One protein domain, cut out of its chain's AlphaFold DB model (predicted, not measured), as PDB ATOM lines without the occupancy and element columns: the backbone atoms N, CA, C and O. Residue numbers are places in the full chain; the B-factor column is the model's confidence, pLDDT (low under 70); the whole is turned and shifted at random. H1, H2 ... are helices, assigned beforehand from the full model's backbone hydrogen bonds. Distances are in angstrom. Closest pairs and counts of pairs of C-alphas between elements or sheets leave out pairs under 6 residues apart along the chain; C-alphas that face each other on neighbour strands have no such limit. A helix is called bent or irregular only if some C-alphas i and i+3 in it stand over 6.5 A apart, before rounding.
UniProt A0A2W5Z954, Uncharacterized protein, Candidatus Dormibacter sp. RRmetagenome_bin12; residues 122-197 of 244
ATOM      1  N   LEU A 122      47.741  36.592 -24.162       76.44
ATOM      2  CA  LEU A 122      47.375  37.626 -25.138       76.44
ATOM      3  C   LEU A 122      46.156  38.434 -24.675       76.44
ATOM      4  O   LEU A 122      46.186  39.660 -24.732       76.44
ATOM      5  N   MET A 123      45.136  37.769 -24.125       75.81
ATOM      6  CA  MET A 123      43.965  38.462 -23.577       75.81
ATOM      7  C   MET A 123      44.334  39.366 -22.401       75.81
ATOM      8  O   MET A 123      43.836  40.486 -22.308       75.81
ATOM      9  N   ALA A 124      45.271  38.944 -21.547       74.38
ATOM     10  CA  ALA A 124      45.790  39.794 -20.481       74.38
ATOM     11  C   ALA A 124      46.563  41.005 -21.036       74.38
ATOM     12  O   ALA A 124      46.479  42.082 -20.462       74.38
ATOM     13  N   ARG A 125      47.268  40.882 -22.171       84.12
ATOM     14  CA  ARG A 125      47.961  42.019 -22.812       84.12
ATOM     15  C   ARG A 125      47.007  43.068 -23.372       84.12
ATOM     16  O   ARG A 125      47.377  44.234 -23.406       84.12
ATOM     17  N   LEU A 126      45.820  42.659 -23.815       86.75
ATOM     18  CA  LEU A 126      44.805  43.569 -24.345       86.75
ATOM     19  C   LEU A 126      43.970  44.192 -23.223       86.75
ATOM     20  O   LEU A 126      43.788  45.404 -23.177       86.75
ATOM     21  N   THR A 127      43.500  43.367 -22.284       89.25
ATOM     22  CA  THR A 127      42.616  43.817 -21.198       89.25
ATOM     23  C   THR A 127      43.357  44.571 -20.098       89.25
ATOM     24  O   THR A 127      42.798  45.514 -19.545       89.25
ATOM     25  N   ALA A 128      44.610  44.222 -19.777       89.19
ATOM     26  CA  ALA A 128      45.315  44.843 -18.653       89.19
ATOM     27  C   ALA A 128      45.593  46.346 -18.841       89.19
ATOM     28  O   ALA A 128      45.334  47.082 -17.893       89.19
ATOM     29  N   PRO A 129      46.063  46.851 -20.001       93.56
ATOM     30  CA  PRO A 129      46.243  48.292 -20.195       93.56
ATOM     31  C   PRO A 129      44.931  49.070 -20.067       93.56
ATOM     32  O   PRO A 129      44.902  50.117 -19.424       93.56
ATOM     33  N   ILE A 130      43.839  48.525 -20.618       96.00
ATOM     34  CA  ILE A 130      42.499  49.117 -20.511       96.00
ATOM     35  C   ILE A 130      42.066  49.154 -19.046       96.00
ATOM     36  O   ILE A 130      41.640  50.199 -18.563       96.00
ATOM     37  N   LEU A 131      42.234  48.050 -18.314       95.50
ATOM     38  CA  LEU A 131      41.918  47.978 -16.889       95.50
ATOM     39  C   LEU A 131      42.747  48.954 -16.057       95.50
ATOM     40  O   LEU A 131      42.194  49.616 -15.187       95.50
ATOM     41  N   VAL A 132      44.049  49.080 -16.320       96.56
ATOM     42  CA  VAL A 132      44.927  50.038 -15.628       96.56
ATOM     43  C   VAL A 132      44.440  51.467 -15.859       96.56
ATOM     44  O   VAL A 132      44.252  52.207 -14.894       96.56
ATOM     45  N   ALA A 133      44.188  51.839 -17.116       97.62
ATOM     46  CA  ALA A 133      43.707  53.172 -17.466       97.62
ATOM     47  C   ALA A 133      42.327  53.455 -16.856       97.62
ATOM     48  O   ALA A 133      42.136  54.485 -16.216       97.62
ATOM     49  N   ALA A 134      41.385  52.518 -16.980       97.44
ATOM     50  CA  ALA A 134      40.043  52.663 -16.430       97.44
ATOM     51  C   ALA A 134      40.050  52.705 -14.892       97.44
ATOM     52  O   ALA A 134      39.297  53.477 -14.309       97.44
ATOM     53  N   THR A 135      40.949  51.966 -14.230       97.06
ATOM     54  CA  THR A 135      41.176  52.076 -12.776       97.06
ATOM     55  C   THR A 135      41.647  53.484 -12.419       97.06
ATOM     56  O   THR A 135      41.077  54.120 -11.538       97.06
ATOM     57  N   ALA A 136      42.660  54.008 -13.114       97.69
ATOM     58  CA  ALA A 136      43.160  55.355 -12.855       97.69
ATOM     59  C   ALA A 136      42.064  56.418 -13.051       97.69
ATOM     60  O   ALA A 136      41.916  57.303 -12.210       97.69
ATOM     61  N   VAL A 137      41.256  56.290 -14.109       98.12
ATOM     62  CA  VAL A 137      40.111  57.175 -14.369       98.12
ATOM     63  C   VAL A 137      39.069  57.070 -13.260       98.12
ATOM     64  O   VAL A 137      38.663  58.100 -12.730       98.12
ATOM     65  N   LEU A 138      38.652  55.862 -12.874       97.19
ATOM     66  CA  LEU A 138      37.639  55.637 -11.840       97.19
ATOM     67  C   LEU A 138      38.048  56.223 -10.492       97.19
ATOM     68  O   LEU A 138      37.353  57.071  -9.937       97.19
ATOM     69  N   PHE A 139      39.200  55.801  -9.979       96.69
ATOM     70  CA  PHE A 139      39.649  56.228  -8.659       96.69
ATOM     71  C   PHE A 139      40.075  57.698  -8.666       96.69
ATOM     72  O   PHE A 139      39.747  58.424  -7.733       96.69
ATOM     73  N   GLY A 140      40.718  58.173  -9.738       97.19
ATOM     74  CA  GLY A 140      41.088  59.580  -9.890       97.19
ATOM     75  C   GLY A 140      39.871  60.505  -9.933       97.19
ATOM     76  O   GLY A 140      39.793  61.450  -9.151       97.19
ATOM     77  N   SER A 141      38.886  60.212 -10.786       97.25
ATOM     78  CA  SER A 141      37.645  61.003 -10.851       97.25
ATOM     79  C   SER A 141      36.828  60.916  -9.559       97.25
ATOM     80  O   SER A 141      36.272  61.925  -9.138       97.25
ATOM     81  N   GLY A 142      36.807  59.758  -8.887       95.44
ATOM     82  CA  GLY A 142      36.177  59.601  -7.575       95.44
ATOM     83  C   GLY A 142      36.821  60.495  -6.513       95.44
ATOM     84  O   GLY A 142      36.118  61.217  -5.813       95.44
ATOM     85  N   ILE A 143      38.155  60.528  -6.444       95.62
ATOM     86  CA  ILE A 143      38.894  61.422  -5.537       95.62
ATOM     87  C   ILE A 143      38.583  62.892  -5.847       95.62
ATOM     88  O   ILE A 143      38.320  63.666  -4.930       95.62
ATOM     89  N   VAL A 144      38.562  63.278  -7.126       95.69
ATOM     90  CA  VAL A 144      38.227  64.655  -7.523       95.69
ATOM     91  C   VAL A 144      36.800  65.026  -7.113       95.69
ATOM     92  O   VAL A 144      36.593  66.118  -6.593       95.69
ATOM     93  N   MET A 145      35.820  64.133  -7.291       94.75
ATOM     94  CA  MET A 145      34.442  64.379  -6.849       94.75
ATOM     95  C   MET A 145      34.313  64.447  -5.325       94.75
ATOM     96  O   MET A 145      33.529  65.250  -4.833       94.75
ATOM     97  N   MET A 146      35.093  63.657  -4.578       92.12
ATOM     98  CA  MET A 146      35.084  63.670  -3.111       92.12
ATOM     99  C   MET A 146      35.497  65.031  -2.538       92.12
ATOM    100  O   MET A 146      34.917  65.485  -1.557       92.12
ATOM    101  N   PHE A 147      36.495  65.675  -3.149       92.81
ATOM    102  CA  PHE A 147      36.988  66.995  -2.736       92.81
ATOM    103  C   PHE A 147      36.335  68.161  -3.493       92.81
ATOM    104  O   PHE A 147      36.614  69.324  -3.205       92.81
ATOM    105  N   GLY A 148      35.497  67.863  -4.485       89.81
ATOM    106  CA  GLY A 148      34.795  68.854  -5.283       89.81
ATOM    107  C   GLY A 148      33.564  69.423  -4.578       89.81
ATOM    108  O   GLY A 148      33.065  68.886  -3.594       89.81
ATOM    109  N   THR A 149      33.027  70.511  -5.128       82.56
ATOM    110  CA  THR A 149      31.799  71.150  -4.623       82.56
ATOM    111  C   THR A 149      30.523  70.422  -5.043       82.56
ATOM    112  O   THR A 149      29.461  70.659  -4.473       82.56
ATOM    113  N   THR A 150      30.602  69.546  -6.047       85.38
ATOM    114  CA  THR A 150      29.457  68.804  -6.571       85.38
ATOM    115  C   THR A 150      29.848  67.391  -6.985       85.38
ATOM    116  O   THR A 150      30.878  67.166  -7.623       85.38
ATOM    117  N   ARG A 151      28.964  66.438  -6.671       82.75
ATOM    118  CA  ARG A 151      29.012  65.056  -7.175       82.75
ATOM    119  C   ARG A 151      28.436  64.913  -8.586       82.75
ATOM    120  O   ARG A 151      28.606  63.879  -9.221       82.75
ATOM    121  N   PHE A 152      27.735  65.941  -9.059       83.69
ATOM    122  CA  PHE A 152      27.100  65.999 -10.369       83.69
ATOM    123  C   PHE A 152      27.872  66.974 -11.261       83.69
ATOM    124  O   PHE A 152      28.089  68.124 -10.883       83.69
ATOM    125  N   GLY A 153      28.311  66.523 -12.435       90.19
ATOM    126  CA  GLY A 153      29.088  67.344 -13.363       90.19
ATOM    127  C   GLY A 153      30.012  66.522 -14.264       90.19
ATOM    128  O   GLY A 153      29.895  65.295 -14.306       90.19
ATOM    129  N   PRO A 154      30.965  67.170 -14.959       95.00
ATOM    130  CA  PRO A 154      31.843  66.507 -15.926       95.00
ATOM    131  C   PRO A 154      32.623  65.322 -15.345       95.00
ATOM    132  O   PRO A 154      32.743  64.284 -15.992       95.00
ATOM    133  N   TRP A 155      33.097  65.438 -14.100       95.88
ATOM    134  CA  TRP A 155      33.804  64.352 -13.416       95.88
ATOM    135  C   TRP A 155      32.921  63.129 -13.166       95.88
ATOM    136  O   TRP A 155      33.416  62.015 -13.280       95.88
ATOM    137  N   SER A 156      31.621  63.320 -12.923       94.75
ATOM    138  CA  SER A 156      30.656  62.221 -12.806       94.75
ATOM    139  C   SER A 156      30.455  61.518 -14.145       94.75
ATOM    140  O   SER A 156      30.464  60.292 -14.208       94.75
ATOM    141  N   THR A 157      30.370  62.271 -15.244       95.94
ATOM    142  CA  THR A 157      30.299  61.698 -16.597       95.94
ATOM    143  C   THR A 157      31.544  60.872 -16.920       95.94
ATOM    144  O   THR A 157      31.428  59.745 -17.399       95.94
ATOM    145  N   ILE A 158      32.733  61.398 -16.610       97.50
ATOM    146  CA  ILE A 158      34.006  60.682 -16.778       97.50
ATOM    147  C   ILE A 158      34.037  59.428 -15.897       97.50
ATOM    148  O   ILE A 158      34.427  58.363 -16.370       97.50
ATOM    149  N   HIS A 159      33.597  59.534 -14.641       97.12
ATOM    150  CA  HIS A 159      33.556  58.419 -13.702       97.12
ATOM    151  C   HIS A 159      32.617  57.311 -14.186       97.12
ATOM    152  O   HIS A 159      33.027  56.160 -14.271       97.12
ATOM    153  N   ASN A 160      31.391  57.651 -14.589       95.81
ATOM    154  CA  ASN A 160      30.396  56.696 -15.081       95.81
ATOM    155  C   ASN A 160      30.831  56.043 -16.402       95.81
ATOM    156  O   ASN A 160      30.700  54.830 -16.570       95.81
ATOM    157  N   GLY A 161      31.410  56.818 -17.325       97.19
ATOM    158  CA  GLY A 161      32.003  56.279 -18.552       97.19
ATOM    159  C   GLY A 161      33.175  55.337 -18.259       97.19
ATOM    160  O   GLY A 161      33.245  54.234 -18.802       97.19
ATOM    161  N   GLY A 162      34.055  55.729 -17.334       97.69
ATOM    162  CA  GLY A 162      35.139  54.891 -16.826       97.69
ATOM    163  C   GLY A 162      34.630  53.614 -16.158       97.69
ATOM    164  O   GLY A 162      35.201  52.551 -16.389       97.69
ATOM    165  N   ALA A 163      33.528  53.688 -15.407       96.75
ATOM    166  CA  ALA A 163      32.884  52.542 -14.772       96.75
ATOM    167  C   ALA A 163      32.389  51.539 -15.810       96.75
ATOM    168  O   ALA A 163      32.654  50.348 -15.675       96.75
ATOM    169  N   LEU A 164      31.731  52.001 -16.875       97.00
ATOM    170  CA  LEU A 164      31.280  51.141 -17.972       97.00
ATOM    171  C   LEU A 164      32.454  50.446 -18.673       97.00
ATOM    172  O   LEU A 164      32.439  49.225 -18.832       97.00
ATOM    173  N   ILE A 165      33.499  51.203 -19.030       97.50
ATOM    174  CA  ILE A 165      34.703  50.658 -19.678       97.50
ATOM    175  C   ILE A 165      35.400  49.648 -18.765       97.50
ATOM    176  O   ILE A 165      35.735  48.549 -19.208       97.50
ATOM    177  N   PHE A 166      35.595  49.990 -17.490       97.38
ATOM    178  CA  PHE A 166      36.196  49.093 -16.510       97.38
ATOM    179  C   PHE A 166      35.367  47.819 -16.357       97.38
ATOM    180  O   PHE A 166      35.937  46.738 -16.328       97.38
ATOM    181  N   THR A 167      34.038  47.928 -16.298       95.88
ATOM    182  CA  THR A 167      33.134  46.779 -16.135       95.88
ATOM    183  C   THR A 167      33.241  45.834 -17.324       95.88
ATOM    184  O   THR A 167      33.423  44.633 -17.133       95.88
ATOM    185  N   GLY A 168      33.204  46.363 -18.551       95.31
ATOM    186  CA  GLY A 168      33.391  45.561 -19.761       95.31
ATOM    187  C   GLY A 168      34.776  44.909 -19.813       95.31
ATOM    188  O   GLY A 168      34.889  43.709 -20.056       95.31
ATOM    189  N   ALA A 169      35.831  45.672 -19.519       95.19
ATOM    190  CA  ALA A 169      37.201  45.167 -19.523       95.19
ATOM    191  C   ALA A 169      37.446  44.125 -18.421       95.19
ATOM    192  O   ALA A 169      38.112  43.123 -18.673       95.19
ATOM    193  N   LEU A 170      36.895  44.328 -17.221       93.94
ATOM    194  CA  LEU A 170      36.990  43.394 -16.101       93.94
ATOM    195  C   LEU A 170      36.195  42.128 -16.393       93.94
ATOM    196  O   LEU A 170      36.720  41.037 -16.199       93.94
ATOM    197  N   GLY A 171      34.966  42.262 -16.894       91.50
ATOM    198  CA  GLY A 171      34.138  41.135 -17.304       91.50
ATOM    199  C   GLY A 171      34.851  40.278 -18.346       91.50
ATOM    200  O   GLY A 171      34.987  39.073 -18.153       91.50
ATOM    201  N   LEU A 172      35.409  40.903 -19.389       90.94
ATOM    202  CA  LEU A 172      36.204  40.205 -20.400       90.94
ATOM    203  C   LEU A 172      37.468  39.567 -19.806       90.94
ATOM    204  O   LEU A 172      37.808  38.439 -20.151       90.94
ATOM    205  N   HIS A 173      38.159  40.264 -18.902       88.25
ATOM    206  CA  HIS A 173      39.359  39.760 -18.238       88.25
ATOM    207  C   HIS A 173      39.074  38.522 -17.375       88.25
ATOM    208  O   HIS A 173      39.818  37.543 -17.431       88.25
ATOM    209  N   LEU A 174      37.989  38.547 -16.599       86.56
ATOM    210  CA  LEU A 174      37.553  37.421 -15.775       86.56
ATOM    211  C   LEU A 174      37.033  36.270 -16.638       86.56
ATOM    212  O   LEU A 174      37.388  35.122 -16.388       86.56
ATOM    213  N   LEU A 175      36.250  36.569 -17.680       84.31
ATOM    214  CA  LEU A 175      35.728  35.560 -18.595       84.31
ATOM    215  C   LEU A 175      36.856  34.846 -19.339       84.31
ATOM    216  O   LEU A 175      36.828  33.626 -19.423       84.31
ATOM    217  N   ALA A 176      37.875  35.573 -19.807       79.75
ATOM    218  CA  ALA A 176      39.056  34.965 -20.415       79.75
ATOM    219  C   ALA A 176      39.745  33.991 -19.446       79.75
ATOM    220  O   ALA A 176      40.076  32.873 -19.826       79.75
ATOM    221  N   HIS A 177      39.882  34.364 -18.169       73.88
ATOM    222  CA  HIS A 177      40.437  33.465 -17.158       73.88
ATOM    223  C   HIS A 177      39.580  32.220 -16.901       73.88
ATOM    224  O   HIS A 177      40.137  31.138 -16.722       73.88
ATOM    225  N   LEU A 178      38.252  32.353 -16.902       71.31
ATOM    226  CA  LEU A 178      37.337  31.220 -16.743       71.31
ATOM    227  C   LEU A 178      37.321  30.309 -17.979       71.31
ATOM    228  O   LEU A 178      37.223  29.092 -17.839       71.31
ATOM    229  N   TRP A 179      37.432  30.892 -19.173       68.69
ATOM    230  CA  TRP A 179      37.362  30.188 -20.451       68.69
ATOM    231  C   TRP A 179      38.642  29.420 -20.779       68.69
ATOM    232  O   TRP A 179      38.573  28.304 -21.287       68.69
ATOM    233  N   ASP A 180      39.810  29.993 -20.481       61.88
ATOM    234  CA  ASP A 180      41.084  29.382 -20.863       61.88
ATOM    235  C   ASP A 180      41.349  28.076 -20.105       61.88
ATOM    236  O   ASP A 180      41.945  27.161 -20.669       61.88
ATOM    237  N   THR A 181      40.911  27.965 -18.844       59.47
ATOM    238  CA  THR A 181      41.186  26.792 -17.994       59.47
ATOM    239  C   THR A 181      40.204  26.692 -16.807       59.47
ATOM    240  O   THR A 181      40.554  27.069 -15.691       59.47
ATOM    241  N   PRO A 182      38.981  26.152 -16.971       55.62
ATOM    242  CA  PRO A 182      37.995  26.099 -15.884       55.62
ATOM    243  C   PRO A 182      38.479  25.287 -14.673       55.62
ATOM    244  O   PRO A 182      38.217  25.681 -13.540       55.62
ATOM    245  N   ALA A 183      39.252  24.213 -14.879       55.16
ATOM    246  CA  ALA A 183      39.859  23.438 -13.793       55.16
ATOM    247  C   ALA A 183      40.976  24.203 -13.053       55.16
ATOM    248  O   ALA A 183      41.123  24.062 -11.839       55.16
ATOM    249  N   GLU A 184      41.752  25.041 -13.750       53.69
ATOM    250  CA  GLU A 184      42.821  25.840 -13.129       53.69
ATOM    251  C   GLU A 184      42.267  27.103 -12.466       53.69
ATOM    252  O   GLU A 184      42.690  27.447 -11.364       53.69
ATOM    253  N   ALA A 185      41.267  27.736 -13.080       54.53
ATOM    254  CA  ALA A 185      40.478  28.794 -12.469       54.53
ATOM    255  C   ALA A 185      39.770  28.269 -11.215       54.53
ATOM    256  O   ALA A 185      39.863  28.892 -10.162       54.53
ATOM    257  N   ALA A 186      39.157  27.080 -11.268       57.62
ATOM    258  CA  ALA A 186      38.599  26.428 -10.089       57.62
ATOM    259  C   ALA A 186      39.679  26.121  -9.043       57.62
ATOM    260  O   ALA A 186      39.440  26.340  -7.863       57.62
ATOM    261  N   ALA A 187      40.883  25.691  -9.431       57.41
ATOM    262  CA  ALA A 187      41.986  25.463  -8.494       57.41
ATOM    263  C   ALA A 187      42.551  26.757  -7.869       57.41
ATOM    264  O   ALA A 187      43.063  26.712  -6.748       57.41
ATOM    265  N   ASP A 188      42.457  27.898  -8.557       57.44
ATOM    266  CA  ASP A 188      42.849  29.213  -8.038       57.44
ATOM    267  C   ASP A 188      41.736  29.849  -7.173       57.44
ATOM    268  O   ASP A 188      42.033  30.543  -6.198       57.44
ATOM    269  N   VAL A 189      40.461  29.573  -7.477       53.03
ATOM    270  CA  VAL A 189      39.277  30.100  -6.772       53.03
ATOM    271  C   VAL A 189      38.878  29.232  -5.568       53.03
ATOM    272  O   VAL A 189      38.476  29.761  -4.532       53.03
ATOM    273  N   ALA A 190      39.033  27.909  -5.642       57.12
ATOM    274  CA  ALA A 190      38.631  26.976  -4.589       57.12
ATOM    275  C   ALA A 190      39.312  27.234  -3.231       57.12
ATOM    276  O   ALA A 190      38.625  27.197  -2.215       57.12
ATOM    277  N   PRO A 191      40.614  27.566  -3.142       58.28
ATOM    278  CA  PRO A 191      41.227  27.921  -1.864       58.28
ATOM    279  C   PRO A 191      40.652  29.205  -1.251       58.28
ATOM    280  O   PRO A 191      40.627  29.327  -0.030       58.28
ATOM    281  N   VAL A 192      40.190  30.144  -2.088       57.78
ATOM    282  CA  VAL A 192      39.580  31.419  -1.669       57.78
ATOM    283  C   VAL A 192      38.153  31.197  -1.168       57.78
ATOM    284  O   VAL A 192      37.775  31.768  -0.152       57.78
ATOM    285  N   LEU A 193      37.378  30.349  -1.851       53.66
ATOM    286  CA  LEU A 193      35.983  30.064  -1.500       53.66
ATOM    287  C   LEU A 193      35.830  29.029  -0.378       53.66
ATOM    288  O   LEU A 193      34.900  29.123   0.415       53.66
ATOM    289  N   PHE A 194      36.731  28.047  -0.295       54.81
ATOM    290  CA  PHE A 194      36.587  26.885   0.591       54.81
ATOM    291  C   PHE A 194      37.624  26.830   1.723       54.81
ATOM    292  O   PHE A 194      37.736  25.805   2.390       54.81
ATOM    293  N   SER A 195      38.388  27.909   1.955       53.03
ATOM    294  CA  SER A 195      39.365  28.020   3.059       53.03
ATOM    295  C   SER A 195      40.302  26.806   3.190       53.03
ATOM    296  O   SER A 195      40.575  26.319   4.287       53.03
ATOM    297  N   ALA A 196      40.795  26.286   2.062       51.88
ATOM    298  CA  ALA A 196      41.670  25.115   2.064       51.88
ATOM    299  C   ALA A 196      43.020  25.424   2.755       51.88
ATOM    300  O   ALA A 196      43.575  26.512   2.552       51.88
ATOM    301  N   PRO A 197      43.602  24.481   3.528       45.59
ATOM    302  CA  PRO A 197      44.854  24.717   4.239       45.59
ATOM    303  C   PRO A 197      45.985  25.048   3.248       45.59
ATOM    304  O   PRO A 197      46.227  24.296   2.295       45.59
TER     305      PRO A 197
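AT A GLANCE: This is residues 122 to 197 of the 244 residues of an uncharacterized protein of Candidatus Dormibacter sp. RRmetagenome_bin12 (UniProt A0A2W5Z954). Two long helices, H1 and H2, lie side by side as a helical hairpin, and a short third helix, H3, turns off at a steep angle from the far end of H2, with residues 187 to 197 sticking out free. The hairpin makes the longest axis, and H1 crosses H2 at a shallow tilt. The printed part has 76 residues with three named helices, in the order H1, H2, H3, and no named strand; its class is all helix. The whole is loose, with a radius of gyration of the C-alphas of 16.5 A, and flat, spanning 48 by 30 by 14 A.

HOW THE PARTS SIT: H1, residues 122 to 147, and H2, residues 154 to 180, form a helical hairpin and touch, with 36 pairs of C-alphas within 8 A. Their closest C-alphas, those of Ala 134 and Phe 166, are 5.2 A apart. The two run opposite ways at a shallow tilt of 29 degrees, 8.7 A centre to centre. H3, residues 182 to 193, is close to H2 but not clearly touching it; their closest C-alphas, those of Leu 178 and Ala 185, are 5.8 A apart. H2 and H3 stand at a steep tilt of 63 degrees and run opposite ways. H1 and H3 are apart. In H2 every O i to N i+4 pair is within hydrogen-bond range; in H1 it is 20 of 22 pairs and in H3 6 of 8.

IN THESE COORDINATES: H1 begins at C-alpha 122, at (47.375, 37.626, -25.138), and measures 38.4 A from first to last C-alpha. It is neither bent nor irregular, but only just: C-alphas 126 and 129 are 6.4 A apart. H2 begins at C-alpha 154, at (31.843, 66.507, -15.926), and measures 38.6 A to C-alpha 180. H3 measures 15.1 A and ends at C-alpha 193, at (35.983, 30.064, -1.500). H3 is irregular, but only just: C-alphas 188 and 191 are 6.51 A apart.

THE WHOLE: The two C-alphas farthest apart, those of Thr 149 and Ala 183, are 49.2 A apart, and the first and last printed C-alphas, those of Leu 122 and Pro 197, are 32.2 A apart. Residues 187 to 197, of which 187 to 193 belong to H3, stand free; the body without them spans 49 by 20 by 14 A. The printed part has no cut. The link from H1 to H2 is short, with 6 residues, and the link from H2 to H3 is tight, with 1 residue; no link is long. The mean pLDDT of the printed part is 82.7, and residues 179 to 197 are under 70; the mean of H3 is 56.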